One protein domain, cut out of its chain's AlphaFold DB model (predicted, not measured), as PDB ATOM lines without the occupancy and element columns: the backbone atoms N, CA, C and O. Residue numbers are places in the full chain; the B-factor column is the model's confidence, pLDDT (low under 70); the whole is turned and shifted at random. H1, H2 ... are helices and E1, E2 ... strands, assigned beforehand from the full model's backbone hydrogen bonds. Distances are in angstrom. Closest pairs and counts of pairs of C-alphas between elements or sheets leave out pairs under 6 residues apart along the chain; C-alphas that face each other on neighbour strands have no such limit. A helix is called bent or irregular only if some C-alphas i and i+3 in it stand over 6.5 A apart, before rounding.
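What this domain is: This is residues 407 to 434, 453 to 459, 483 to 587, 608 to 616 and 646 to 710 of the 719 residues of an uncharacterized protein of Caulochytrium protostelioides (UniProt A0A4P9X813). Three four-stranded sheets fan out like neighbouring blades of part of a propeller, with their first strands E1, E5 and E9 side by side where the fan is narrow. The long helix H5 passes the sheet of E5 with its residues 699 to 707, H3 meets E9 and E10, and H2 and H4 lie far from the middle. The printed part has 214 residues with twelve named strands and five named helices, in the order E1 to E8, H1, E9 to E12, H2 to H5; each sheet is antiparallel and keeps chain order. The class is mixed, helices and strands, with under half of the residues in named elements; the whole is compact, with a radius of gyration of the C-alphas of 17.4 A and spans of 47 by 44 by 38 A.

Where its parts are: Find C-alpha 407 at (32.246, 95.714, 36.251), where E1 begins, residues 407 to 411. Then come E2, 415 to 419, E3, 425 to 429, and E4, 453 to 456. Next are E5, 486 to 491, E6, 498 to 503, 16.4 A long, E7, 507 to 512, 16.5 A, and E8, 522 to 525. H1, 529 to 532, is only just irregular, with its end C-alphas 6.9 A apart. E9 is 544 to 549, E10 556 to 561, 17.1 A, E11 565 to 570, 16.7 A, and E12 580 to 583. H2 is 647 to 653, H3 662 to 668 and H4 682 to 685; H5, 689 to 709, runs 30.1 A to C-alpha 709 at (59.677, 105.397, 31.052).

How they stand to each other: Look for meanders, each strand the antiparallel neighbour of the one before: E1 E2 E3, with N 409 and O 417 at 2.9 A and N 418 and O 426 at 2.8 A; E5 to E8; E9 to E12. E3 also pairs with E4, N 427 and O 454 at 3.0 A. The sheets form a stack, face to face in turn. The closest C-alphas of E1 and E5 are Ala 407 and Leu 489, 5.9 A, and of E5 and E9 Gly 488 and Cys 546, 5.3 A. H5 only grazes the sheet E5 E6 E7 E8; H1 and H3 only graze E9 E10 E11 E12. H2 and H4 are close but not clearly touching, C-alphas 653 and 685 at 6.6 A. Every O i to N i+4 pair is within hydrogen-bond range in H2, H3 and H5; H1 and H4 are too short for one.

The domain as a whole: Four cuts leave C-alpha gaps of 16.5 A from 434 to 453, 11.5 A from 459 to 483, 14.5 A from 587 to 608 and 40.2 A from 616 to 646. The links H1 to E9 and H3 to H4 are long. Mean pLDDT of the printed part is 70.0; 85 residues are under 70, among them 646 to 686.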
ATOM      1  N   ALA A 407      31.282  96.797  36.096       70.56
ATOM      2  CA  ALA A 407      32.246  95.714  36.251       70.56
ATOM      3  C   ALA A 407      32.879  95.828  37.640       70.56
ATOM      4  O   ALA A 407      33.289  96.916  38.054       70.56
ATOM      5  N   VAL A 408      32.950  94.727  38.379       78.94
ATOM      6  CA  VAL A 408      33.512  94.721  39.728       78.94
ATOM      7  C   VAL A 408      34.370  93.489  39.921       78.94
ATOM      8  O   VAL A 408      33.937  92.382  39.618       78.94
ATOM      9  N   ASP A 409      35.560  93.685  40.477       79.88
ATOM     10  CA  ASP A 409      36.396  92.586  40.934       79.88
ATOM     11  C   ASP A 409      36.973  92.865  42.326       79.88
ATOM     12  O   ASP A 409      37.355  93.996  42.655       79.88
ATOM     13  N   ALA A 410      37.006  91.838  43.173       72.81
ATOM     14  CA  ALA A 410      37.532  91.936  44.526       72.81
ATOM     15  C   ALA A 410      38.991  91.491  44.551       72.81
ATOM     16  O   ALA A 410      39.325  90.329  44.333       72.81
ATOM     17  N   HIS A 411      39.876  92.415  44.910       68.50
ATOM     18  CA  HIS A 411      41.268  92.090  45.141       68.50
ATOM     19  C   HIS A 411      41.527  91.815  46.633       68.50
ATOM     20  O   HIS A 411      41.690  92.726  47.458       68.50
ATOM     21  N   GLY A 412      41.703  90.537  46.969       69.31
ATOM     22  CA  GLY A 412      42.022  90.094  48.326       69.31
ATOM     23  C   GLY A 412      40.897  90.391  49.325       69.31
ATOM     24  O   GLY A 412      39.724  90.406  48.978       69.31
ATOM     25  N   ALA A 413      41.251  90.611  50.593       66.81
ATOM     26  CA  ALA A 413      40.263  90.763  51.666       66.81
ATOM     27  C   ALA A 413      39.586  92.144  51.705       66.81
ATOM     28  O   ALA A 413      38.473  92.270  52.210       66.81
ATOM     29  N   THR A 414      40.278  93.198  51.250       74.50
ATOM     30  CA  THR A 414      39.900  94.574  51.613       74.50
ATOM     31  C   THR A 414      39.755  95.560  50.463       74.50
ATOM     32  O   THR A 414      39.624  96.752  50.730       74.50
ATOM     33  N   ARG A 415      39.875  95.142  49.203       82.12
ATOM     34  CA  ARG A 415      39.870  96.067  48.061       82.12
ATOM     35  C   ARG A 415      38.935  95.574  46.977       82.12
ATOM     36  O   ARG A 415      38.904  94.390  46.674       82.12
ATOM     37  N   LEU A 416      38.208  96.511  46.400       83.75
ATOM     38  CA  LEU A 416      37.274  96.303  45.314       83.75
ATOM     39  C   LEU A 416      37.662  97.260  44.192       83.75
ATOM     40  O   LEU A 416      37.820  98.451  44.450       83.75
ATOM     41  N   VAL A 417      37.825  96.766  42.974       83.25
ATOM     42  CA  VAL A 417      37.960  97.615  41.791       83.25
ATOM     43  C   VAL A 417      36.623  97.605  41.075       83.25
ATOM     44  O   VAL A 417      36.104  96.549  40.738       83.25
ATOM     45  N   VAL A 418      36.058  98.787  40.881       84.69
ATOM     46  CA  VAL A 418      34.742  99.016  40.300       84.69
ATOM     47  C   VAL A 418      34.921  99.870  39.058       84.69
ATOM     48  O   VAL A 418      35.329 101.022  39.179       84.69
ATOM     49  N   ALA A 419      34.623  99.347  37.876       82.25
ATOM     50  CA  ALA A 419      34.600 100.144  36.661       82.25
ATOM     51  C   ALA A 419      33.188 100.537  36.262       82.25
ATOM     52  O   ALA A 419      32.274  99.723  36.169       82.25
ATOM     53  N   SER A 420      33.060 101.828  36.002       80.75
ATOM     54  CA  SER A 420      31.897 102.468  35.439       80.75
ATOM     55  C   SER A 420      31.771 102.143  33.944       80.75
ATOM     56  O   SER A 420      32.794 102.020  33.248       80.75
ATOM     57  N   PRO A 421      30.531 102.116  33.426       73.31
ATOM     58  CA  PRO A 421      30.268 101.961  32.003       73.31
ATOM     59  C   PRO A 421      30.986 103.011  31.152       73.31
ATOM     60  O   PRO A 421      31.399 102.713  30.051       73.31
ATOM     61  N   ILE A 422      31.246 104.214  31.671       76.94
ATOM     62  CA  ILE A 422      31.958 105.285  30.945       76.94
ATOM     63  C   ILE A 422      33.497 105.152  30.966       76.94
ATOM     64  O   ILE A 422      34.216 106.111  30.685       76.94
ATOM     65  N   GLY A 423      34.027 103.980  31.326       73.75
ATOM     66  CA  GLY A 423      35.456 103.662  31.230       73.75
ATOM     67  C   GLY A 423      36.307 104.049  32.444       73.75
ATOM     68  O   GLY A 423      37.512 103.810  32.431       73.75
ATOM     69  N   TYR A 424      35.712 104.619  33.493       77.19
ATOM     70  CA  TYR A 424      36.423 104.946  34.734       77.19
ATOM     71  C   TYR A 424      36.492 103.732  35.648       77.19
ATOM     72  O   TYR A 424      35.449 103.173  35.962       77.19
ATOM     73  N   ALA A 425      37.675 103.376  36.143       77.56
ATOM     74  CA  ALA A 425      37.822 102.389  37.212       77.56
ATOM     75  C   ALA A 425      38.036 103.087  38.559       77.56
ATOM     76  O   ALA A 425      38.636 104.160  38.627       77.56
ATOM     77  N   ILE A 426      37.543 102.496  39.641       78.38
ATOM     78  CA  ILE A 426      37.598 103.047  40.992       78.38
ATOM     79  C   ILE A 426      38.025 101.963  41.961       78.38
ATOM     80  O   ILE A 426      37.408 100.910  42.029       78.38
ATOM     81  N   GLU A 427      39.052 102.237  42.754       80.12
ATOM     82  CA  GLU A 427      39.418 101.368  43.868       80.12
ATOM     83  C   GLU A 427      38.669 101.812  45.131       80.12
ATOM     84  O   GLU A 427      38.780 102.965  45.560       80.12
ATOM     85  N   ILE A 428      37.930 100.885  45.737       79.69
ATOM     86  CA  ILE A 428      37.199 101.045  46.992       79.69
ATOM     87  C   ILE A 428      37.826 100.119  48.030       79.69
ATOM     88  O   ILE A 428      37.920  98.908  47.842       79.69
ATOM     89  N   THR A 429      38.234 100.675  49.169       77.69
ATOM     90  CA  THR A 429      38.734  99.865  50.285       77.69
ATOM     91  C   THR A 429      37.575  99.442  51.192       77.69
ATOM     92  O   THR A 429      36.953 100.275  51.847       77.69
ATOM     93  N   THR A 430      37.316  98.138  51.302       67.12
ATOM     94  CA  THR A 430      36.221  97.562  52.102       67.12
ATOM     95  C   THR A 430      36.504  97.538  53.609       67.12
ATOM     96  O   THR A 430      35.652  97.107  54.377       67.12
ATOM     97  N   ARG A 431      37.646  98.063  54.088       64.25
ATOM     98  CA  ARG A 431      37.894  98.248  55.538       64.25
ATOM     99  C   ARG A 431      36.795  99.064  56.223       64.25
ATOM    100  O   ARG A 431      36.551  98.865  57.403       64.25
ATOM    101  N   GLY A 432      36.123  99.944  55.479       58.94
ATOM    102  CA  GLY A 432      34.960 100.682  55.963       58.94
ATOM    103  C   GLY A 432      33.640  99.912  55.901       58.94
ATOM    104  O   GLY A 432      32.661 100.455  56.390       58.94
ATOM    105  N   LEU A 433      33.596  98.712  55.300       56.16
ATOM    106  CA  LEU A 433      32.405  97.865  55.118       56.16
ATOM    107  C   LEU A 433      32.234  96.782  56.192       56.16
ATOM    108  O   LEU A 433      31.133  96.246  56.303       56.16
ATOM    109  N   ALA A 434      33.269  96.478  56.984       54.03
ATOM    110  CA  ALA A 434      33.158  95.529  58.092       54.03
ATOM    111  C   ALA A 434      32.057  95.971  59.081       54.03
ATOM    112  O   ALA A 434      31.863  97.183  59.257       54.03
ATOM    113  N   THR A 453      38.940 106.547  48.195       54.75
ATOM    114  CA  THR A 453      38.470 106.283  46.834       54.75
ATOM    115  C   THR A 453      39.530 106.792  45.870       54.75
ATOM    116  O   THR A 453      39.943 107.948  45.960       54.75
ATOM    117  N   ARG A 454      40.001 105.936  44.960       57.84
ATOM    118  CA  ARG A 454      40.922 106.333  43.882       57.84
ATOM    119  C   ARG A 454      40.223 106.184  42.545       57.84
ATOM    120  O   ARG A 454      39.623 105.146  42.316       57.84
ATOM    121  N   VAL A 455      40.325 107.196  41.684       65.00
ATOM    122  CA  VAL A 455      39.683 107.222  40.361       65.00
ATOM    123  C   VAL A 455      40.741 107.112  39.259       65.00
ATOM    124  O   VAL A 455      41.676 107.918  39.204       65.00
ATOM    125  N   PHE A 456      40.563 106.143  38.363       61.97
ATOM    126  CA  PHE A 456      41.374 105.919  37.168       61.97
ATOM    127  C   PHE A 456      40.599 106.423  35.942       61.97
ATOM    128  O   PHE A 456      39.523 105.893  35.654       61.97
ATOM    129  N   PRO A 457      41.087 107.463  35.242       59.00
ATOM    130  CA  PRO A 457      40.416 107.983  34.058       59.00
ATOM    131  C   PRO A 457      40.597 107.046  32.853       59.00
ATOM    132  O   PRO A 457      41.602 106.328  32.786       59.00
ATOM    133  N   PRO A 458      39.682 107.093  31.866       57.16
ATOM    134  CA  PRO A 458      39.908 106.454  30.577       57.16
ATOM    135  C   PRO A 458      41.188 107.009  29.935       57.16
ATOM    136  O   PRO A 458      41.514 108.189  30.087       57.16
ATOM    137  N   THR A 459      41.930 106.161  29.218       50.75
ATOM    138  CA  THR A 459      43.153 106.563  28.513       50.75
ATOM    139  C   THR A 459      42.829 107.693  27.534       50.75
ATOM    140  O   THR A 459      42.114 107.488  26.555       50.75
ATOM    141  N   SER A 483      32.613 106.730  23.340       60.47
ATOM    142  CA  SER A 483      32.353 106.170  24.658       60.47
ATOM    143  C   SER A 483      32.909 104.750  24.663       60.47
ATOM    144  O   SER A 483      32.309 103.812  24.154       60.47
ATOM    145  N   GLN A 484      34.132 104.611  25.157       79.19
ATOM    146  CA  GLN A 484      34.764 103.315  25.329       79.19
ATOM    147  C   GLN A 484      34.238 102.703  26.625       79.19
ATOM    148  O   GLN A 484      34.691 103.094  27.712       79.19
ATOM    149  N   TRP A 485      33.284 101.781  26.497       84.75
ATOM    150  CA  TRP A 485      32.619 101.152  27.628       84.75
ATOM    151  C   TRP A 485      33.499 100.095  28.262       84.75
ATOM    152  O   TRP A 485      34.253  99.435  27.555       84.75
ATOM    153  N   THR A 486      33.430  99.929  29.583       86.88
ATOM    154  CA  THR A 486      34.104  98.799  30.235       86.88
ATOM    155  C   THR A 486      33.238  97.557  30.101       86.88
ATOM    156  O   THR A 486      32.113  97.549  30.586       86.88
ATOM    157  N   LEU A 487      33.779  96.518  29.475       88.19
ATOM    158  CA  LEU A 487      33.094  95.245  29.253       88.19
ATOM    159  C   LEU A 487      33.554  94.166  30.238       88.19
ATOM    160  O   LEU A 487      32.802  93.255  30.559       88.19
ATOM    161  N   GLY A 488      34.776  94.289  30.762       87.81
ATOM    162  CA  GLY A 488      35.314  93.346  31.733       87.81
ATOM    163  C   GLY A 488      36.411  93.949  32.599       87.81
ATOM    164  O   GLY A 488      37.149  94.841  32.176       87.81
ATOM    165  N   LEU A 489      36.524  93.430  33.818       92.12
ATOM    166  CA  LEU A 489      37.608  93.716  34.748       92.12
ATOM    167  C   LEU A 489      38.151  92.410  35.315       92.12
ATOM    168  O   LEU A 489      37.379  91.507  35.622       92.12
ATOM    169  N   ALA A 490      39.468  92.345  35.493       92.81
ATOM    170  CA  ALA A 490      40.107  91.252  36.218       92.81
ATOM    171  C   ALA A 490      41.318  91.765  37.001       92.81
ATOM    172  O   ALA A 490      42.284  92.277  36.430       92.81
ATOM    173  N   ALA A 491      41.293  91.627  38.316       91.81
ATOM    174  CA  ALA A 491      42.377  91.939  39.220       91.81
ATOM    175  C   ALA A 491      43.422  90.819  39.189       91.81
ATOM    176  O   ALA A 491      43.104  89.633  39.127       91.81
ATOM    177  N   SER A 492      44.698  91.197  39.222       93.06
ATOM    178  CA  SER A 492      45.790  90.230  39.200       93.06
ATOM    179  C   SER A 492      45.797  89.426  40.501       93.06
ATOM    180  O   SER A 492      45.938  90.030  41.566       93.06
ATOM    181  N   PRO A 493      45.755  88.081  40.457       88.56
ATOM    182  CA  PRO A 493      45.811  87.262  41.667       88.56
ATOM    183  C   PRO A 493      47.187  87.318  42.356       88.56
ATOM    184  O   PRO A 493      47.332  86.911  43.507       88.56
ATOM    185  N   PHE A 494      48.209  87.855  41.680       89.50
ATOM    186  CA  PHE A 494      49.584  87.922  42.180       89.50
ATOM    187  C   PHE A 494      50.002  89.319  42.639       89.50
ATOM    188  O   PHE A 494      50.989  89.464  43.372       89.50
ATOM    189  N   CYS A 495      49.278  90.361  42.218       89.56
ATOM    190  CA  CYS A 495      49.606  91.737  42.555       89.56
ATOM    191  C   CYS A 495      48.364  92.573  42.861       89.56
ATOM    192  O   CYS A 495      47.618  92.966  41.971       89.56
ATOM    193  N   ALA A 496      48.263  92.991  44.126       84.38
ATOM    194  CA  ALA A 496      47.134  93.744  44.675       84.38
ATOM    195  C   ALA A 496      46.834  95.106  44.094       84.38
ATOM    196  O   ALA A 496      45.852  95.742  44.475       84.38
ATOM    197  N   ASN A 497      47.703  95.569  43.215       89.06
ATOM    198  CA  ASN A 497      47.540  96.846  42.578       89.06
ATOM    199  C   ASN A 497      47.370  96.698  41.075       89.06
ATOM    200  O   ASN A 497      47.186  97.718  40.443       89.06
ATOM    201  N   LEU A 498      47.449  95.507  40.485       91.94
ATOM    202  CA  LEU A 498      47.316  95.356  39.041       91.94
ATOM    203  C   LEU A 498      45.933  94.840  38.683       91.94
ATOM    204  O   LEU A 498      45.430  93.916  39.314       91.94
ATOM    205  N   PHE A 499      45.339  95.427  37.653       94.31
ATOM    206  CA  PHE A 499      44.079  94.957  37.099       94.31
ATOM    207  C   PHE A 499      44.024  95.208  35.596       94.31
ATOM    208  O   PHE A 499      44.620  96.155  35.083       94.31
ATOM    209  N   LEU A 500      43.315  94.330  34.900       94.94
ATOM    210  CA  LEU A 500      43.004  94.427  33.487       94.94
ATOM    211  C   LEU A 500      41.621  95.042  33.324       94.94
ATOM    212  O   LEU A 500      40.718  94.757  34.108       94.94
ATOM    213  N   GLN A 501      41.473  95.848  32.283       94.38
ATOM    214  CA  GLN A 501      40.225  96.458  31.864       94.38
ATOM    215  C   GLN A 501      40.021  96.184  30.376       94.38
ATOM    216  O   GLN A 501      40.775  96.682  29.537       94.38
ATOM    217  N   ALA A 502      39.008  95.386  30.060       92.81
ATOM    218  CA  ALA A 502      38.536  95.162  28.703       92.81
ATOM    219  C   ALA A 502      37.513  96.246  28.349       92.81
ATOM    220  O   ALA A 502      36.595  96.511  29.131       92.81
ATOM    221  N   ARG A 503      37.690  96.900  27.199       90.31
ATOM    222  CA  ARG A 503      36.856  98.020  26.755       90.31
ATOM    223  C   ARG A 503      36.310  97.796  25.348       90.31
ATOM    224  O   ARG A 503      36.902  97.033  24.580       90.31
ATOM    225  N   THR A 504      35.231  98.501  25.006       89.19
ATOM    226  CA  THR A 504      34.709  98.508  23.633       89.19
ATOM    227  C   THR A 504      35.758  99.004  22.640       89.19
ATOM    228  O   THR A 504      36.655  99.788  22.982       89.19
ATOM    229  N   GLY A 505      35.664  98.520  21.403       88.06
ATOM    230  CA  GLY A 505      36.667  98.779  20.368       88.06
ATOM    231  C   GLY A 505      37.965  98.000  20.592       88.06
ATOM    232  O   GLY A 505      39.055  98.541  20.396       88.06
ATOM    233  N   ASN A 506      37.851  96.749  21.051       88.81
ATOM    234  CA  ASN A 506      38.958  95.797  21.217       88.81
ATOM    235  C   ASN A 506      40.163  96.310  22.011       88.81
ATOM    236  O   ASN A 506      41.302  95.909  21.761       88.81
ATOM    237  N   THR A 507      39.938  97.219  22.960       91.50
ATOM    238  CA  THR A 507      41.024  97.801  23.747       91.50
ATOM    239  C   THR A 507      41.114  97.101  25.090       91.50
ATOM    240  O   THR A 507      40.226  97.225  25.933       91.50
ATOM    241  N   LEU A 508      42.223  96.408  25.318       93.94
ATOM    242  CA  LEU A 508      42.568  95.839  26.611       93.94
ATOM    243  C   LEU A 508      43.598  96.736  27.285       93.94
ATOM    244  O   LEU A 508      44.548  97.167  26.646       93.94
ATOM    245  N   SER A 509      43.428  97.054  28.563       94.00
ATOM    246  CA  SER A 509      44.359  97.919  29.289       94.00
ATOM    247  C   SER A 509      44.758  97.323  30.633       94.00
ATOM    248  O   SER A 509      43.914  96.831  31.374       94.00
ATOM    249  N   LEU A 510      46.048  97.371  30.954       94.31
ATOM    250  CA  LEU A 510      46.607  97.025  32.256       94.31
ATOM    251  C   LEU A 510      46.799  98.297  33.068       94.31
ATOM    252  O   LEU A 510      47.494  99.221  32.647       94.31
ATOM    253  N   HIS A 511      46.239  98.325  34.264       93.12
ATOM    254  CA  HIS A 511      46.301  99.459  35.171       93.12
ATOM    255  C   HIS A 511      47.021  99.082  36.457       93.12
ATOM    256  O   HIS A 511      47.004  97.928  36.886       93.12
ATOM    257  N   SER A 512      47.634 100.088  37.088       90.75
ATOM    258  CA  SER A 512      48.135  99.975  38.453       90.75
ATOM    259  C   SER A 512      47.390 100.930  39.363       90.75
ATOM    260  O   SER A 512      47.393 102.142  39.151       90.75
ATOM    261  N   ALA A 513      46.849 100.398  40.450       85.56
ATOM    262  CA  ALA A 513      46.229 101.155  41.515       85.56
ATOM    263  C   ALA A 513      47.199 102.144  42.190       85.56
ATOM    264  O   ALA A 513      46.779 103.124  42.812       85.56
ATOM    265  N   LEU A 514      48.510 101.911  42.050       84.50
ATOM    266  CA  LEU A 514      49.566 102.809  42.521       84.50
ATOM    267  C   LEU A 514      49.904 103.911  41.515       84.50
ATOM    268  O   LEU A 514      50.404 104.957  41.921       84.50
ATOM    269  N   ALA A 515      49.631 103.704  40.223       82.50
ATOM    270  CA  ALA A 515      49.923 104.689  39.184       82.50
ATOM    271  C   ALA A 515      49.013 105.931  39.277       82.50
ATOM    272  O   ALA A 515      49.329 106.972  38.696       82.50
ATOM    273  N   GLY A 516      47.919 105.859  40.048       76.94
ATOM    274  CA  GLY A 516      46.976 106.960  40.232       76.94
ATOM    275  C   GLY A 516      46.374 107.408  38.899       76.94
ATOM    276  O   GLY A 516      46.017 106.584  38.066       76.94
ATOM    277  N   HIS A 517      46.311 108.720  38.658       64.12
ATOM    278  CA  HIS A 517      45.733 109.302  37.436       64.12
ATOM    279  C   HIS A 517      46.569 109.108  36.155       64.12
ATOM    280  O   HIS A 517      46.254 109.713  35.134       64.12
ATOM    281  N   ARG A 518      47.643 108.309  36.173       72.06
ATOM    282  CA  ARG A 518      48.586 108.181  35.045       72.06
ATOM    283  C   ARG A 518      48.086 107.314  33.877       72.06
ATOM    284  O   ARG A 518      48.883 106.966  33.015       72.06
ATOM    285  N   GLY A 519      46.790 107.015  33.814       83.31
ATOM    286  CA  GLY A 519      46.201 106.182  32.763       83.31
ATOM    287  C   GLY A 519      46.612 104.710  32.871       83.31
ATOM    288  O   GLY A 519      47.036 104.244  33.930       83.31
ATOM    289  N   ALA A 520      46.438 103.964  31.782       90.38
ATOM    290  CA  ALA A 520      46.884 102.578  31.678       90.38
ATOM    291  C   ALA A 520      48.422 102.495  31.661       90.38
ATOM    292  O   ALA A 520      49.082 103.319  31.032       90.38
ATOM    293  N   ILE A 521      48.991 101.486  32.329       91.75
ATOM    294  CA  ILE A 521      50.416 101.129  32.209       91.75
ATOM    295  C   ILE A 521      50.699 100.614  30.799       91.75
ATOM    296  O   ILE A 521      51.741 100.912  30.222       91.75
ATOM    297  N   TRP A 522      49.773  99.812  30.279       92.25
ATOM    298  CA  TRP A 522      49.848  99.214  28.956       92.25
ATOM    299  C   TRP A 522      48.441  99.155  28.374       92.25
ATOM    300  O   TRP A 522      47.499  98.825  29.091       92.25
ATOM    301  N   SER A 523      48.298  99.463  27.089       92.38
ATOM    302  CA  SER A 523      47.086  99.183  26.325       92.38
ATOM    303  C   SER A 523      47.426  98.355  25.088       92.38
ATOM    304  O   SER A 523      48.379  98.669  24.380       92.38
ATOM    305  N   TRP A 524      46.634  97.322  24.834       93.12
ATOM    306  CA  TRP A 524      46.698  96.470  23.654       93.12
ATOM    307  C   TRP A 524      45.443  96.679  22.813       93.12
ATOM    308  O   TRP A 524      44.342  96.809  23.353       93.12
ATOM    309  N   SER A 525      45.611  96.674  21.493       91.06
ATOM    310  CA  SER A 525      44.504  96.491  20.556       91.06
ATOM    311  C   SER A 525      44.468  95.016  20.182       91.06
ATOM    312  O   SER A 525      45.428  94.499  19.611       91.06
ATOM    313  N   VAL A 526      43.408  94.318  20.582       89.00
ATOM    314  CA  VAL A 526      43.285  92.876  20.357       89.00
ATOM    315  C   VAL A 526      42.826  92.649  18.914       89.00
ATOM    316  O   VAL A 526      41.743  93.109  18.546       89.00
ATOM    317  N   PRO A 527      43.629  91.984  18.064       77.75
ATOM    318  CA  PRO A 527      43.255  91.760  16.676       77.75
ATOM    319  C   PRO A 527      42.104  90.751  16.584       77.75
ATOM    320  O   PRO A 527      42.120  89.711  17.242       77.75
ATOM    321  N   ALA A 528      41.127  91.036  15.722       68.38
ATOM    322  CA  ALA A 528      40.065  90.093  15.393       68.38
ATOM    323  C   ALA A 528      40.658  88.864  14.690       68.38
ATOM    324  O   ALA A 528      41.361  88.995  13.685       68.38
ATOM    325  N   ALA A 529      40.352  87.659  15.173       63.47
ATOM    326  CA  ALA A 529      40.954  86.436  14.646       63.47
ATOM    327  C   ALA A 529      40.594  86.152  13.174       63.47
ATOM    328  O   ALA A 529      41.354  85.497  12.466       63.47
ATOM    329  N   ALA A 530      39.464  86.682  12.694       53.00
ATOM    330  CA  ALA A 530      39.003  86.538  11.311       53.00
ATOM    331  C   ALA A 530      39.603  87.564  10.325       53.00
ATOM    332  O   ALA A 530      39.355  87.473   9.123       53.00
ATOM    333  N   ALA A 531      40.392  88.539  10.794       50.56
ATOM    334  CA  ALA A 531      40.931  89.604   9.941       50.56
ATOM    335  C   ALA A 531      42.129  89.172   9.073       50.56
ATOM    336  O   ALA A 531      42.622  89.971   8.282       50.56
ATOM    337  N   ALA A 532      42.602  87.927   9.198       53.97
ATOM    338  CA  ALA A 532      43.687  87.432   8.354       53.97
ATOM    339  C   ALA A 532      43.259  87.238   6.883       53.97
ATOM    340  O   ALA A 532      44.100  87.417   6.007       53.97
ATOM    341  N   ASP A 533      41.975  86.949   6.612       49.97
ATOM    342  CA  ASP A 533      41.510  86.539   5.272       49.97
ATOM    343  C   ASP A 533      40.324  87.352   4.695       49.97
ATOM    344  O   ASP A 533      40.030  87.230   3.505       49.97
ATOM    345  N   ALA A 534      39.642  88.205   5.473       48.38
ATOM    346  CA  ALA A 534      38.462  88.953   5.011       48.38
ATOM    347  C   ALA A 534      38.710  90.472   4.942       48.38
ATOM    348  O   ALA A 534      39.251  91.073   5.868       48.38
ATOM    349  N   ALA A 535      38.303  91.088   3.827       51.16
ATOM    350  CA  ALA A 535      38.488  92.505   3.516       51.16
ATOM    351  C   ALA A 535      38.097  93.443   4.680       51.16
ATOM    352  O   ALA A 535      37.025  93.338   5.272       51.16
ATOM    353  N   ALA A 536      38.997  94.384   4.971       50.75
ATOM    354  CA  ALA A 536      39.160  95.136   6.216       50.75
ATOM    355  C   ALA A 536      38.026  96.099   6.655       50.75
ATOM    356  O   ALA A 536      38.241  96.874   7.585       50.75
ATOM    357  N   SER A 537      36.848  96.109   6.025       48.69
ATOM    358  CA  SER A 537      35.834  97.151   6.270       48.69
ATOM    359  C   SER A 537      34.731  96.783   7.272       48.69
ATOM    360  O   SER A 537      34.270  97.678   7.971       48.69
ATOM    361  N   ASP A 538      34.367  95.504   7.428       48.69
ATOM    362  CA  ASP A 538      33.332  95.066   8.398       48.69
ATOM    363  C   ASP A 538      33.907  94.579   9.743       48.69
ATOM    364  O   ASP A 538      33.185  94.159  10.645       48.69
ATOM    365  N   ALA A 539      35.228  94.663   9.922       51.75
ATOM    366  CA  ALA A 539      35.922  94.247  11.146       51.75
ATOM    367  C   ALA A 539      35.853  95.279  12.296       51.75
ATOM    368  O   ALA A 539      36.509  95.097  13.321       51.75
ATOM    369  N   LEU A 540      35.102  96.374  12.129       52.22
ATOM    370  CA  LEU A 540      35.202  97.570  12.976       52.22
ATOM    371  C   LEU A 540      34.462  97.495  14.320       52.22
ATOM    372  O   LEU A 540      34.747  98.308  15.195       52.22
ATOM    373  N   PHE A 541      33.571  96.524  14.521       54.94
ATOM    374  CA  PHE A 541      32.792  96.397  15.756       54.94
ATOM    375  C   PHE A 541      32.877  94.982  16.307       54.94
ATOM    376  O   PHE A 541      31.905  94.234  16.278       54.94
ATOM    377  N   ARG A 542      34.073  94.608  16.761       74.69
ATOM    378  CA  ARG A 542      34.214  93.474  17.672       74.69
ATOM    379  C   ARG A 542      34.555  94.014  19.039       74.69
ATOM    380  O   ARG A 542      35.338  94.960  19.149       74.69
ATOM    381  N   ASP A 543      33.917  93.439  20.038       85.50
ATOM    382  CA  ASP A 543      34.062  93.844  21.422       85.50
ATOM    383  C   ASP A 543      34.648  92.700  22.256       85.50
ATOM    384  O   ASP A 543      34.404  91.512  22.020       85.50
ATOM    385  N   LEU A 544      35.462  93.071  23.247       90.25
ATOM    386  CA  LEU A 544      35.994  92.127  24.223       90.25
ATOM    387  C   LEU A 544      34.868  91.703  25.162       90.25
ATOM    388  O   LEU A 544      34.311  92.536  25.867       90.25
ATOM    389  N   THR A 545      34.560  90.415  25.223       89.19
ATOM    390  CA  THR A 545      33.473  89.900  26.066       89.19
ATOM    391  C   THR A 545      33.944  89.572  27.475       89.19
ATOM    392  O   THR A 545      33.174  89.681  28.427       89.19
ATOM    393  N   CYS A 546      35.209  89.183  27.638       89.56
ATOM    394  CA  CYS A 546      35.760  88.820  28.938       89.56
ATOM    395  C   CYS A 546      37.279  88.997  29.003       89.56
ATOM    396  O   CYS A 546      37.982  89.042  27.992       89.56
ATOM    397  N   VAL A 547      37.794  89.075  30.228       94.06
ATOM    398  CA  VAL A 547      39.225  89.043  30.526       94.06
ATOM    399  C   VAL A 547      39.452  88.235  31.798       94.06
ATOM    400  O   VAL A 547      38.676  88.342  32.746       94.06
ATOM    401  N   ALA A 548      40.509  87.430  31.825       94.00
ATOM    402  CA  ALA A 548      40.879  86.637  32.986       94.00
ATOM    403  C   ALA A 548      42.399  86.498  33.097       94.00
ATOM    404  O   ALA A 548      43.102  86.251  32.114       94.00
ATOM    405  N   TRP A 549      42.914  86.632  34.316       94.75
ATOM    406  CA  TRP A 549      44.302  86.293  34.609       94.75
ATOM    407  C   TRP A 549      44.487  84.783  34.653       94.75
ATOM    408  O   TRP A 549      43.613  84.051  35.119       94.75
ATOM    409  N   SER A 550      45.668  84.319  34.248       92.88
ATOM    410  CA  SER A 550      46.077  82.968  34.597       92.88
ATOM    411  C   SER A 550      46.174  82.857  36.119       92.88
ATOM    412  O   SER A 550      46.786  83.714  36.758       92.88
ATOM    413  N   PRO A 551      45.643  81.787  36.715       86.00
ATOM    414  CA  PRO A 551      45.794  81.555  38.144       86.00
ATOM    415  C   PRO A 551      47.156  80.991  38.542       86.00
ATOM    416  O   PRO A 551      47.483  80.942  39.725       86.00
ATOM    417  N   PHE A 552      47.945  80.541  37.565       86.75
ATOM    418  CA  PHE A 552      49.214  79.849  37.802       86.75
ATOM    419  C   PHE A 552      50.417  80.653  37.323       86.75
ATOM    420  O   PHE A 552      51.501  80.513  37.885       86.75
ATOM    421  N   PHE A 553      50.226  81.504  36.316       90.94
ATOM    422  CA  PHE A 553      51.302  82.239  35.668       90.94
ATOM    423  C   PHE A 553      51.090  83.751  35.844       90.94
ATOM    424  O   PHE A 553      50.229  84.322  35.176       90.94
ATOM    425  N   PRO A 554      51.890  84.436  36.687       89.12
ATOM    426  CA  PRO A 554      51.674  85.848  37.032       89.12
ATOM    427  C   PRO A 554      51.672  86.845  35.884       89.12
ATOM    428  O   PRO A 554      51.167  87.956  36.024       89.12
ATOM    429  N   LEU A 555      52.261  86.446  34.764       91.75
ATOM    430  CA  LEU A 555      52.475  87.270  33.587       91.75
ATOM    431  C   LEU A 555      51.537  86.900  32.439       91.75
ATOM    432  O   LEU A 555      51.611  87.529  31.390       91.75
ATOM    433  N   VAL A 556      50.665  85.906  32.631       94.81
ATOM    434  CA  VAL A 556      49.785  85.401  31.580       94.81
ATOM    435  C   VAL A 556      48.345  85.779  31.873       94.81
ATOM    436  O   VAL A 556      47.856  85.613  32.991       94.81
ATOM    437  N   PHE A 557      47.650  86.245  30.848       95.56
ATOM    438  CA  PHE A 557      46.211  86.475  30.883       95.56
ATOM    439  C   PHE A 557      45.594  86.154  29.524       95.56
ATOM    440  O   PHE A 557      46.292  86.006  28.519       95.56
ATOM    441  N   VAL A 558      44.275  86.016  29.511       95.56
ATOM    442  CA  VAL A 558      43.481  85.756  28.314       95.56
ATOM    443  C   VAL A 558      42.343  86.764  28.234       95.56
ATOM    444  O   VAL A 558      41.808  87.190  29.260       95.56
ATOM    445  N   CYS A 559      41.955  87.144  27.023       94.56
ATOM    446  CA  CYS A 559      40.689  87.821  26.780       94.56
ATOM    447  C   CYS A 559      39.895  87.107  25.688       94.56
ATOM    448  O   CYS A 559      40.478  86.560  24.750       94.56
ATOM    449  N   GLY A 560      38.574  87.117  25.832       92.50
ATOM    450  CA  GLY A 560      37.640  86.612  24.835       92.50
ATOM    451  C   GLY A 560      37.024  87.743  24.025       92.50
ATOM    452  O   GLY A 560      36.831  88.849  24.534       92.50
ATOM    453  N   THR A 561      36.718  87.457  22.769       90.56
ATOM    454  CA  THR A 561      36.002  88.339  21.843       90.56
ATOM    455  C   THR A 561      34.623  87.765  21.517       90.56
ATOM    456  O   THR A 561      34.350  86.579  21.712       90.56
ATOM    457  N   ASP A 562      33.722  88.616  21.038       87.06
ATOM    458  CA  ASP A 562      32.351  88.255  20.637       87.06
ATOM    459  C   ASP A 562      32.255  87.229  19.491       87.06
ATOM    460  O   ASP A 562      31.240  86.543  19.344       87.06
ATOM    461  N   ASP A 563      33.323  87.084  18.712       85.19
ATOM    462  CA  ASP A 563      33.491  86.093  17.649       85.19
ATOM    463  C   ASP A 563      34.008  84.730  18.138       85.19
ATOM    464  O   ASP A 563      34.274  83.844  17.322       85.19
ATOM    465  N   GLY A 564      34.142  84.546  19.455       86.94
ATOM    466  CA  GLY A 564      34.587  83.295  20.061       86.94
ATOM    467  C   GLY A 564      36.095  83.052  19.957       86.94
ATOM    468  O   GLY A 564      36.549  81.925  20.187       86.94
ATOM    469  N   ALA A 565      36.885  84.070  19.603       89.44
ATOM    470  CA  ALA A 565      38.334  83.995  19.700       89.44
ATOM    471  C   ALA A 565      38.830  84.287  21.122       89.44
ATOM    472  O   ALA A 565      38.258  85.067  21.881       89.44
ATOM    473  N   LEU A 566      39.937  83.639  21.470       92.81
ATOM    474  CA  LEU A 566      40.636  83.776  22.737       92.81
ATOM    475  C   LEU A 566      42.062  84.218  22.466       92.81
ATOM    476  O   LEU A 566      42.843  83.482  21.863       92.81
ATOM    477  N   ALA A 567      42.404  85.416  22.914       93.06
ATOM    478  CA  ALA A 567      43.732  85.983  22.760       93.06
ATOM    479  C   ALA A 567      44.508  85.835  24.073       93.06
ATOM    480  O   ALA A 567      44.100  86.350  25.114       93.06
ATOM    481  N   PHE A 568      45.623  85.113  24.019       94.19
ATOM    482  CA  PHE A 568      46.529  84.881  25.137       94.19
ATOM    483  C   PHE A 568      47.663  85.892  25.094       94.19
ATOM    484  O   PHE A 568      48.247  86.134  24.041       94.19
ATOM    485  N   PHE A 569      48.012  86.435  26.250       94.81
ATOM    486  CA  PHE A 569      49.095  87.391  26.410       94.81
ATOM    487  C   PHE A 569      50.077  86.859  27.440       94.81
ATOM    488  O   PHE A 569      49.671  86.300  28.456       94.81
ATOM    489  N   ASP A 570      51.365  87.055  27.180       94.38
ATOM    490  CA  ASP A 570      52.438  86.779  28.127       94.38
ATOM    491  C   ASP A 570      53.306  88.027  28.238       94.38
ATOM    492  O   ASP A 570      54.048  88.354  27.316       94.38
ATOM    493  N   LEU A 571      53.223  88.714  29.376       91.88
ATOM    494  CA  LEU A 571      53.946  89.958  29.641       91.88
ATOM    495  C   LEU A 571      55.476  89.792  29.610       91.88
ATOM    496  O   LEU A 571      56.182  90.799  29.565       91.88
ATOM    497  N   ARG A 572      56.007  88.557  29.633       90.00
ATOM    498  CA  ARG A 572      57.445  88.298  29.421       90.00
ATOM    499  C   ARG A 572      57.864  88.524  27.979       90.00
ATOM    500  O   ARG A 572      58.999  88.917  27.720       90.00
ATOM    501  N   ARG A 573      56.972  88.221  27.038       86.75
ATOM    502  CA  ARG A 573      57.219  88.411  25.614       86.75
ATOM    503  C   ARG A 573      56.940  89.882  25.362       86.75
ATOM    504  O   ARG A 573      55.804  90.321  25.460       86.75
ATOM    505  N   ALA A 574      57.991  90.662  25.134       63.78
ATOM    506  CA  ALA A 574      57.930  92.122  25.037       63.78
ATOM    507  C   ALA A 574      57.125  92.657  23.828       63.78
ATOM    508  O   ALA A 574      57.249  93.833  23.491       63.78
ATOM    509  N   ASP A 575      56.335  91.807  23.179       75.38
ATOM    510  CA  ASP A 575      55.560  92.115  21.992       75.38
ATOM    511  C   ASP A 575      54.261  92.839  22.379       75.38
ATOM    512  O   ASP A 575      53.606  92.517  23.372       75.38
ATOM    513  N   ASP A 576      53.850  93.808  21.563       80.50
ATOM    514  CA  ASP A 576      52.628  94.600  21.773       80.50
ATOM    515  C   ASP A 576      51.332  93.838  21.401       80.50
ATOM    516  O   ASP A 576      50.278  94.447  21.218       80.50
ATOM    517  N   GLY A 577      51.376  92.507  21.282       88.25
ATOM    518  CA  GLY A 577      50.264  91.687  20.794       88.25
ATOM    519  C   GLY A 577      50.094  90.352  21.523       88.25
ATOM    520  O   GLY A 577      50.911  89.988  22.371       88.25
ATOM    521  N   PRO A 578      49.021  89.604  21.211       92.25
ATOM    522  CA  PRO A 578      48.794  88.292  21.800       92.25
ATOM    523  C   PRO A 578      49.870  87.293  21.358       92.25
ATOM    524  O   PRO A 578      50.229  87.218  20.184       92.25
ATOM    525  N   CYS A 579      50.356  86.479  22.294       92.56
ATOM    526  CA  CYS A 579      51.333  85.427  22.023       92.56
ATOM    527  C   CYS A 579      50.699  84.184  21.375       92.56
ATOM    528  O   CYS A 579      51.398  83.398  20.732       92.56
ATOM    529  N   ALA A 580      49.385  84.011  21.531       91.00
ATOM    530  CA  ALA A 580      48.585  83.017  20.830       91.00
ATOM    531  C   ALA A 580      47.141  83.510  20.681       91.00
ATOM    532  O   ALA A 580      46.620  84.193  21.558       91.00
ATOM    533  N   VAL A 581      46.484  83.131  19.587       90.38
ATOM    534  CA  VAL A 581      45.047  83.341  19.390       90.38
ATOM    535  C   VAL A 581      44.423  81.993  19.079       90.38
ATOM    536  O   VAL A 581      44.894  81.285  18.187       90.38
ATOM    537  N   TRP A 582      43.384  81.629  19.822       89.75
ATOM    538  CA  TRP A 582      42.626  80.410  19.598       89.75
ATOM    539  C   TRP A 582      41.189  80.742  19.222       89.75
ATOM    540  O   TRP A 582      40.474  81.360  19.999       89.75
ATOM    541  N   THR A 583      40.761  80.332  18.033       87.62
ATOM    542  CA  THR A 583      39.368  80.439  17.608       87.62
ATOM    543  C   THR A 583      38.631  79.163  17.955       87.62
ATOM    544  O   THR A 583      38.973  78.076  17.479       87.62
ATOM    545  N   VAL A 584      37.597  79.291  18.777       82.19
ATOM    546  CA  VAL A 584      36.640  78.206  18.947       82.19
ATOM    547  C   VAL A 584      35.641  78.330  17.800       82.19
ATOM    548  O   VAL A 584      35.051  79.400  17.644       82.19
ATOM    549  N   PRO A 585      35.454  77.295  16.959       75.75
ATOM    550  CA  PRO A 585      34.431  77.343  15.931       75.75
ATOM    551  C   PRO A 585      33.086  77.521  16.630       75.75
ATOM    552  O   PRO A 585      32.582  76.604  17.281       75.75
ATOM    553  N   ILE A 586      32.515  78.721  16.526       68.06
ATOM    554  CA  ILE A 586      31.125  78.937  16.897       68.06
ATOM    555  C   ILE A 586      30.344  78.066  15.926       68.06
ATOM    556  O   ILE A 586      30.364  78.321  14.721       68.06
ATOM    557  N   TRP A 587      29.737  76.995  16.437       50.25
ATOM    558  CA  TRP A 587      28.921  76.115  15.615       50.25
ATOM    559  C   TRP A 587      27.900  76.998  14.892       50.25
ATOM    560  O   TRP A 587      27.123  77.681  15.571       50.25
ATOM    561  N   PRO A 608      28.123  86.414  26.023       28.86
ATOM    562  CA  PRO A 608      29.273  85.686  26.534       28.86
ATOM    563  C   PRO A 608      29.372  84.362  25.759       28.86
ATOM    564  O   PRO A 608      28.879  83.321  26.180       28.86
ATOM    565  N   ILE A 609      29.953  84.412  24.559       35.31
ATOM    566  CA  ILE A 609      30.278  83.223  23.764       35.31
ATOM    567  C   ILE A 609      31.710  82.820  24.107       35.31
ATOM    568  O   ILE A 609      32.631  83.453  23.620       35.31
ATOM    569  N   VAL A 610      31.880  81.769  24.916       38.00
ATOM    570  CA  VAL A 610      32.599  80.537  24.520       38.00
ATOM    571  C   VAL A 610      32.025  79.366  25.328       38.00
ATOM    572  O   VAL A 610      32.689  78.764  26.156       38.00
ATOM    573  N   LEU A 611      30.752  79.068  25.087       33.06
ATOM    574  CA  LEU A 611      30.206  77.724  24.897       33.06
ATOM    575  C   LEU A 611      29.005  77.961  23.969       33.06
ATOM    576  O   LEU A 611      28.112  78.737  24.305       33.06
ATOM    577  N   GLY A 612      29.038  77.409  22.752       27.62
ATOM    578  CA  GLY A 612      27.955  77.573  21.777       27.62
ATOM    579  C   GLY A 612      26.593  77.190  22.369       27.62
ATOM    580  O   GLY A 612      26.520  76.395  23.307       27.62
ATOM    581  N   SER A 613      25.517  77.775  21.836       27.58
ATOM    582  CA  SER A 613      24.143  77.480  22.257       27.58
ATOM    583  C   SER A 613      23.890  75.970  22.322       27.58
ATOM    584  O   SER A 613      24.203  75.254  21.373       27.58
ATOM    585  N   ALA A 614      23.295  75.538  23.438       28.55
ATOM    586  CA  ALA A 614      22.899  74.173  23.782       28.55
ATOM    587  C   ALA A 614      24.035  73.125  23.854       28.55
ATOM    588  O   ALA A 614      24.394  72.506  22.859       28.55
ATOM    589  N   ALA A 615      24.515  72.866  25.080       30.77
ATOM    590  CA  ALA A 615      24.969  71.581  25.654       30.77
ATOM    591  C   ALA A 615      26.006  70.675  24.932       30.77
ATOM    592  O   ALA A 615      26.436  69.687  25.521       30.77
ATOM    593  N   HIS A 616      26.459  70.965  23.709       32.75
ATOM    594  CA  HIS A 616      27.131  69.956  22.869       32.75
ATOM    595  C   HIS A 616      28.653  70.114  22.714       32.75
ATOM    596  O   HIS A 616      29.312  69.176  22.272       32.75
ATOM    597  N   ASP A 646      67.092  75.526  26.843       34.38
ATOM    598  CA  ASP A 646      66.503  76.211  28.008       34.38
ATOM    599  C   ASP A 646      65.126  76.854  27.718       34.38
ATOM    600  O   ASP A 646      64.262  76.896  28.603       34.38
ATOM    601  N   ASP A 647      64.839  77.231  26.467       36.62
ATOM    602  CA  ASP A 647      63.520  77.735  26.044       36.62
ATOM    603  C   ASP A 647      62.547  76.587  25.724       36.62
ATOM    604  O   ASP A 647      61.340  76.672  25.981       36.62
ATOM    605  N   ALA A 648      63.073  75.441  25.275       33.50
ATOM    606  CA  ALA A 648      62.296  74.219  25.072       33.50
ATOM    607  C   ALA A 648      61.653  73.695  26.375       33.50
ATOM    608  O   ALA A 648      60.596  73.057  26.332       33.50
ATOM    609  N   ARG A 649      62.234  73.993  27.548       32.69
ATOM    610  CA  ARG A 649      61.644  73.653  28.857       32.69
ATOM    611  C   ARG A 649      60.439  74.525  29.195       32.69
ATOM    612  O   ARG A 649      59.466  74.004  29.734       32.69
ATOM    613  N   HIS A 650      60.464  75.804  28.825       32.34
ATOM    614  CA  HIS A 650      59.344  76.721  29.032       32.34
ATOM    615  C   HIS A 650      58.156  76.364  28.128       32.34
ATOM    616  O   HIS A 650      57.027  76.291  28.602       32.34
ATOM    617  N   VAL A 651      58.401  76.010  26.861       29.59
ATOM    618  CA  VAL A 651      57.339  75.562  25.937       29.59
ATOM    619  C   VAL A 651      56.785  74.179  26.312       29.59
ATOM    620  O   VAL A 651      55.582  73.953  26.190       29.59
ATOM    621  N   ARG A 652      57.612  73.263  26.843       28.27
ATOM    622  CA  ARG A 652      57.133  71.978  27.399       28.27
ATOM    623  C   ARG A 652      56.339  72.150  28.700       28.27
ATOM    624  O   ARG A 652      55.412  71.378  28.926       28.27
ATOM    625  N   ALA A 653      56.655  73.152  29.524       30.94
ATOM    626  CA  ALA A 653      55.884  73.495  30.725       30.94
ATOM    627  C   ALA A 653      54.537  74.169  30.396       30.94
ATOM    628  O   ALA A 653      53.574  74.008  31.138       30.94
ATOM    629  N   ILE A 654      54.443  74.842  29.243       29.08
ATOM    630  CA  ILE A 654      53.199  75.388  28.664       29.08
ATOM    631  C   ILE A 654      52.436  74.304  27.865       29.08
ATOM    632  O   ILE A 654      51.529  74.603  27.095       29.08
ATOM    633  N   GLY A 655      52.786  73.023  28.028       23.69
ATOM    634  CA  GLY A 655      52.220  71.902  27.280       23.69
ATOM    635  C   GLY A 655      50.709  71.738  27.456       23.69
ATOM    636  O   GLY A 655      50.254  70.925  28.255       23.69
ATOM    637  N   PHE A 656      49.930  72.445  26.637       31.47
ATOM    638  CA  PHE A 656      48.582  72.054  26.254       31.47
ATOM    639  C   PHE A 656      48.704  70.722  25.518       31.47
ATOM    640  O   PHE A 656      49.082  70.669  24.347       31.47
ATOM    641  N   HIS A 657      48.446  69.623  26.223       26.98
ATOM    642  CA  HIS A 657      48.328  68.337  25.561       26.98
ATOM    643  C   HIS A 657      47.129  68.422  24.598       26.98
ATOM    644  O   HIS A 657      46.041  68.798  25.039       26.98
ATOM    645  N   PRO A 658      47.270  68.067  23.306       27.41
ATOM    646  CA  PRO A 658      46.206  68.210  22.303       27.41
ATOM    647  C   PRO A 658      44.956  67.349  22.571       27.41
ATOM    648  O   PRO A 658      44.015  67.385  21.789       27.41
ATOM    649  N   THR A 659      44.930  66.594  23.673       30.03
ATOM    650  CA  THR A 659      43.794  65.772  24.121       30.03
ATOM    651  C   THR A 659      43.165  66.268  25.430       30.03
ATOM    652  O   THR A 659      42.389  65.534  26.031       30.03
ATOM    653  N   GLN A 660      43.527  67.458  25.932       29.80
ATOM    654  CA  GLN A 660      42.985  68.006  27.187       29.80
ATOM    655  C   GLN A 660      42.283  69.360  26.955       29.80
ATOM    656  O   GLN A 660      42.826  70.408  27.310       29.80
ATOM    657  N   PRO A 661      41.068  69.365  26.371       30.39
ATOM    658  CA  PRO A 661      40.294  70.584  26.100       30.39
ATOM    659  C   PRO A 661      39.847  71.344  27.364       30.39
ATOM    660  O   PRO A 661      39.445  72.501  27.276       30.39
ATOM    661  N   HIS A 662      39.948  70.741  28.553       32.62
ATOM    662  CA  HIS A 662      39.397  71.307  29.788       32.62
ATOM    663  C   HIS A 662      40.057  72.632  30.209       32.62
ATOM    664  O   HIS A 662      39.375  73.501  30.748       32.62
ATOM    665  N   VAL A 663      41.354  72.831  29.917       30.77
ATOM    666  CA  VAL A 663      42.168  73.982  30.381       30.77
ATOM    667  C   VAL A 663      41.569  75.336  29.995       30.77
ATOM    668  O   VAL A 663      41.716  76.306  30.731       30.77
ATOM    669  N   VAL A 664      40.860  75.426  28.875       33.88
ATOM    670  CA  VAL A 664      40.333  76.711  28.407       33.88
ATOM    671  C   VAL A 664      38.953  77.023  28.961       33.88
ATOM    672  O   VAL A 664      38.683  78.181  29.272       33.88
ATOM    673  N   THR A 665      38.132  76.004  29.213       34.44
ATOM    674  CA  THR A 665      36.914  76.174  30.014       34.44
ATOM    675  C   THR A 665      37.262  76.658  31.427       34.44
ATOM    676  O   THR A 665      36.557  77.512  31.954       34.44
ATOM    677  N   TYR A 666      38.396  76.223  32.004       36.03
ATOM    678  CA  TYR A 666      38.896  76.743  33.289       36.03
ATOM    679  C   TYR A 666      39.297  78.222  33.256       36.03
ATOM    680  O   TYR A 666      39.133  78.909  34.261       36.03
ATOM    681  N   LEU A 667      39.848  78.719  32.145       38.66
ATOM    682  CA  LEU A 667      40.380  80.085  32.076       38.66
ATOM    683  C   LEU A 667      39.288  81.152  31.924       38.66
ATOM    684  O   LEU A 667      39.497  82.287  32.338       38.66
ATOM    685  N   LEU A 668      38.134  80.805  31.351       43.12
ATOM    686  CA  LEU A 668      37.039  81.755  31.103       43.12
ATOM    687  C   LEU A 668      36.007  81.805  32.238       43.12
ATOM    688  O   LEU A 668      35.171  82.703  32.271       43.12
ATOM    689  N   ALA A 669      36.096  80.875  33.189       41.00
ATOM    690  CA  ALA A 669      35.137  80.619  34.262       41.00
ATOM    691  C   ALA A 669      35.100  81.615  35.427       41.00
ATOM    692  O   ALA A 669      34.776  81.227  36.546       41.00
ATOM    693  N   ASN A 670      35.386  82.887  35.158       41.69
ATOM    694  CA  ASN A 670      35.554  84.002  36.096       41.69
ATOM    695  C   ASN A 670      37.005  84.247  36.518       41.69
ATOM    696  O   ASN A 670      37.684  83.391  37.083       41.69
ATOM    697  N   GLY A 671      37.434  85.502  36.349       40.69
ATOM    698  CA  GLY A 671      38.717  86.047  36.801       40.69
ATOM    699  C   GLY A 671      38.914  86.101  38.325       40.69
ATOM    700  O   GLY A 671      39.757  86.850  38.797       40.69
ATOM    701  N   GLN A 672      38.183  85.305  39.109       44.81
ATOM    702  CA  GLN A 672      38.147  85.379  40.574       44.81
ATOM    703  C   GLN A 672      39.194  84.524  41.288       44.81
ATOM    704  O   GLN A 672      39.086  84.261  42.484       44.81
ATOM    705  N   PHE A 673      40.244  84.094  40.596       37.06
ATOM    706  CA  PHE A 673      41.162  83.075  41.103       37.06
ATOM    707  C   PHE A 673      42.034  83.482  42.308       37.06
ATOM    708  O   PHE A 673      42.847  82.689  42.777       37.06
ATOM    709  N   GLY A 674      41.868  84.688  42.855       36.78
ATOM    710  CA  GLY A 674      42.728  85.245  43.899       36.78
ATOM    711  C   GLY A 674      42.766  84.508  45.247       36.78
ATOM    712  O   GLY A 674      43.502  84.965  46.120       36.78
ATOM    713  N   GLN A 675      41.995  83.432  45.482       35.06
ATOM    714  CA  GLN A 675      41.878  82.828  46.827       35.06
ATOM    715  C   GLN A 675      41.788  81.287  46.907       35.06
ATOM    716  O   GLN A 675      41.633  80.765  48.010       35.06
ATOM    717  N   TYR A 676      41.900  80.538  45.806       40.00
ATOM    718  CA  TYR A 676      41.580  79.101  45.806       40.00
ATOM    719  C   TYR A 676      42.811  78.175  45.900       40.00
ATOM    720  O   TYR A 676      43.866  78.454  45.329       40.00
ATOM    721  N   ALA A 677      42.673  77.053  46.623       35.91
ATOM    722  CA  ALA A 677      43.691  76.008  46.767       35.91
ATOM    723  C   ALA A 677      43.511  74.868  45.740       35.91
ATOM    724  O   ALA A 677      42.398  74.476  45.416       35.91
ATOM    725  N   LEU A 678      44.640  74.334  45.265       38.94
ATOM    726  CA  LEU A 678      44.819  73.605  43.999       38.94
ATOM    727  C   LEU A 678      44.293  72.149  43.950       38.94
ATOM    728  O   LEU A 678      44.479  71.405  44.918       38.94
ATOM    729  N   PRO A 679      43.847  71.651  42.774       42.09
ATOM    730  CA  PRO A 679      43.870  70.219  42.459       42.09
ATOM    731  C   PRO A 679      45.299  69.664  42.326       42.09
ATOM    732  O   PRO A 679      46.212  70.308  41.803       42.09
ATOM    733  N   ARG A 680      45.487  68.399  42.727       35.12
ATOM    734  CA  ARG A 680      46.791  67.696  42.733       35.12
ATOM    735  C   ARG A 680      47.504  67.641  41.374       35.12
ATOM    736  O   ARG A 680      48.733  67.626  41.353       35.12
ATOM    737  N   ALA A 681      46.768  67.582  40.263       40.81
ATOM    738  CA  ALA A 681      47.352  67.492  38.920       40.81
ATOM    739  C   ALA A 681      47.932  68.836  38.448       40.81
ATOM    740  O   ALA A 681      49.065  68.874  37.969       40.81
ATOM    741  N   ALA A 682      47.217  69.943  38.686       45.78
ATOM    742  CA  ALA A 682      47.709  71.294  38.407       45.78
ATOM    743  C   ALA A 682      48.969  71.617  39.225       45.78
ATOM    744  O   ALA A 682      49.873  72.275  38.723       45.78
ATOM    745  N   TYR A 683      49.095  71.062  40.438       42.53
ATOM    746  CA  TYR A 683      50.285  71.224  41.282       42.53
ATOM    747  C   TYR A 683      51.589  70.754  40.615       42.53
ATOM    748  O   TYR A 683      52.653  71.280  40.922       42.53
ATOM    749  N   ARG A 684      51.533  69.760  39.715       47.12
ATOM    750  CA  ARG A 684      52.739  69.237  39.044       47.12
ATOM    751  C   ARG A 684      53.212  70.109  37.883       47.12
ATOM    752  O   ARG A 684      54.399  70.078  37.580       47.12
ATOM    753  N   ALA A 685      52.305  70.847  37.241       56.38
ATOM    754  CA  ALA A 685      52.623  71.754  36.136       56.38
ATOM    755  C   ALA A 685      52.750  73.219  36.592       56.38
ATOM    756  O   ALA A 685      53.328  74.040  35.884       56.38
ATOM    757  N   ALA A 686      52.215  73.552  37.772       63.06
ATOM    758  CA  ALA A 686      52.319  74.882  38.341       63.06
ATOM    759  C   ALA A 686      53.791  75.238  38.613       63.06
ATOM    760  O   ALA A 686      54.552  74.398  39.110       63.06
ATOM    761  N   PRO A 687      54.202  76.487  38.332       73.38
ATOM    762  CA  PRO A 687      55.518  76.960  38.723       73.38
ATOM    763  C   PRO A 687      55.703  76.780  40.232       73.38
ATOM    764  O   PRO A 687      54.775  76.985  41.017       73.38
ATOM    765  N   SER A 688      56.914  76.393  40.641       85.31
ATOM    766  CA  SER A 688      57.249  76.292  42.064       85.31
ATOM    767  C   SER A 688      56.957  77.616  42.783       85.31
ATOM    768  O   SER A 688      57.003  78.680  42.168       85.31
ATOM    769  N   LEU A 689      56.716  77.589  44.098       80.94
ATOM    770  CA  LEU A 689      56.522  78.827  44.874       80.94
ATOM    771  C   LEU A 689      57.694  79.814  44.707       80.94
ATOM    772  O   LEU A 689      57.479  81.024  44.723       80.94
ATOM    773  N   SER A 690      58.919  79.307  44.503       85.75
ATOM    774  CA  SER A 690      60.081  80.139  44.163       85.75
ATOM    775  C   SER A 690      59.910  80.796  42.798       85.75
ATOM    776  O   SER A 690      60.035  82.009  42.691       85.75
ATOM    777  N   GLN A 691      59.543  80.018  41.779       84.19
ATOM    778  CA  GLN A 691      59.307  80.535  40.434       84.19
ATOM    779  C   GLN A 691      58.161  81.554  40.411       84.19
ATOM    780  O   GLN A 691      58.286  82.587  39.771       84.19
ATOM    781  N   GLN A 692      57.073  81.327  41.151       82.38
ATOM    782  CA  GLN A 692      55.989  82.307  41.289       82.38
ATOM    783  C   GLN A 692      56.462  83.597  41.968       82.38
ATOM    784  O   GLN A 692      56.043  84.691  41.586       82.38
ATOM    785  N   ALA A 693      57.333  83.492  42.975       85.19
ATOM    786  CA  ALA A 693      57.924  84.656  43.622       85.19
ATOM    787  C   ALA A 693      58.847  85.429  42.667       85.19
ATOM    788  O   ALA A 693      58.806  86.660  42.660       85.19
ATOM    789  N   ASP A 694      59.634  84.729  41.851       86.75
ATOM    790  CA  ASP A 694      60.517  85.332  40.854       86.75
ATOM    791  C   ASP A 694      59.716  85.966  39.705       86.75
ATOM    792  O   ASP A 694      59.933  87.133  39.389       86.75
ATOM    793  N   ASP A 695      58.695  85.282  39.184       83.38
ATOM    794  CA  ASP A 695      57.749  85.810  38.192       83.38
ATOM    795  C   ASP A 695      57.011  87.051  38.721       83.38
ATOM    796  O   ASP A 695      56.791  88.019  37.994       83.38
ATOM    797  N   ARG A 696      56.652  87.069  40.012       84.50
ATOM    798  CA  ARG A 696      56.060  88.246  40.660       84.50
ATOM    799  C   ARG A 696      57.053  89.403  40.763       84.50
ATOM    800  O   ARG A 696      56.655  90.554  40.584       84.50
ATOM    801  N   ARG A 697      58.325  89.141  41.083       88.69
ATOM    802  CA  ARG A 697      59.366  90.185  41.073       88.69
ATOM    803  C   ARG A 697      59.560  90.731  39.664       88.69
ATOM    804  O   ARG A 697      59.663  91.942  39.510       88.69
ATOM    805  N   GLU A 698      59.542  89.859  38.663       90.44
ATOM    806  CA  GLU A 698      59.653  90.244  37.261       90.44
ATOM    807  C   GLU A 698      58.459  91.091  36.807       90.44
ATOM    808  O   GLU A 698      58.654  92.146  36.209       90.44
ATOM    809  N   LEU A 699      57.232  90.723  37.195       84.94
ATOM    810  CA  LEU A 699      56.038  91.543  36.968       84.94
ATOM    811  C   LEU A 699      56.212  92.957  37.525       84.94
ATOM    812  O   LEU A 699      55.955  93.941  36.833       84.94
ATOM    813  N   MET A 700      56.678  93.067  38.770       87.56
ATOM    814  CA  MET A 700      56.918  94.368  39.395       87.56
ATOM    815  C   MET A 700      58.038  95.140  38.693       87.56
ATOM    816  O   MET A 700      57.893  96.339  38.476       87.56
ATOM    817  N   ARG A 701      59.110  94.462  38.266       91.94
ATOM    818  CA  ARG A 701      60.205  95.069  37.501       91.94
ATOM    819  C   ARG A 701      59.715  95.642  36.170       91.94
ATOM    820  O   ARG A 701      60.079  96.766  35.832       91.94
ATOM    821  N   LEU A 702      58.885  94.902  35.433       86.62
ATOM    822  CA  LEU A 702      58.299  95.342  34.162       86.62
ATOM    823  C   LEU A 702      57.375  96.550  34.359       86.62
ATOM    824  O   LEU A 702      57.457  97.527  33.609       86.62
ATOM    825  N   VAL A 703      56.545  96.515  35.405       84.56
ATOM    826  CA  VAL A 703      55.682  97.640  35.789       84.56
ATOM    827  C   VAL A 703      56.518  98.873  36.132       84.56
ATOM    828  O   VAL A 703      56.257  99.947  35.594       84.56
ATOM    829  N   ASP A 704      57.553  98.733  36.960       85.81
ATOM    830  CA  ASP A 704      58.421  99.844  37.359       85.81
ATOM    831  C   ASP A 704      59.217 100.408  36.177       85.81
ATOM    832  O   ASP A 704      59.323 101.628  36.030       85.81
ATOM    833  N   GLN A 705      59.729  99.548  35.292       87.38
ATOM    834  CA  GLN A 705      60.447  99.958  34.084       87.38
ATOM    835  C   GLN A 705      59.568 100.840  33.187       87.38
ATOM    836  O   GLN A 705      60.024 101.873  32.690       87.38
ATOM    837  N   ARG A 706      58.292 100.479  33.012       80.62
ATOM    838  CA  ARG A 706      57.345 101.246  32.190       80.62
ATOM    839  C   ARG A 706      56.839 102.501  32.895       80.62
ATOM    840  O   ARG A 706      56.825 103.571  32.289       80.62
ATOM    841  N   LEU A 707      56.516 102.423  34.187       79.88
ATOM    842  CA  LEU A 707      56.174 103.608  34.981       79.88
ATOM    843  C   LEU A 707      57.326 104.626  35.005       79.88
ATOM    844  O   LEU A 707      57.081 105.836  34.982       79.88
ATOM    845  N   GLY A 708      58.571 104.143  35.009       80.50
ATOM    846  CA  GLY A 708      59.784 104.944  34.878       80.50
ATOM    847  C   GLY A 708      59.932 105.593  33.502       80.50
ATOM    848  O   GLY A 708      60.236 106.783  33.437       80.50
ATOM    849  N   ALA A 709      59.651 104.862  32.417       75.25
ATOM    850  CA  ALA A 709      59.677 105.397  31.052       75.25
ATOM    851  C   ALA A 709      58.659 106.534  30.834       75.25
ATOM    852  O   ALA A 709      58.926 107.472  30.089       75.25
ATOM    853  N   HIS A 710      57.521 106.497  31.533       62.25
ATOM    854  CA  HIS A 710      56.526 107.575  31.518       62.25
ATOM    855  C   HIS A 710      56.842 108.740  32.466       62.25
ATOM    856  O   HIS A 710      56.055 109.686  32.572       62.25
TER     857      HIS A 710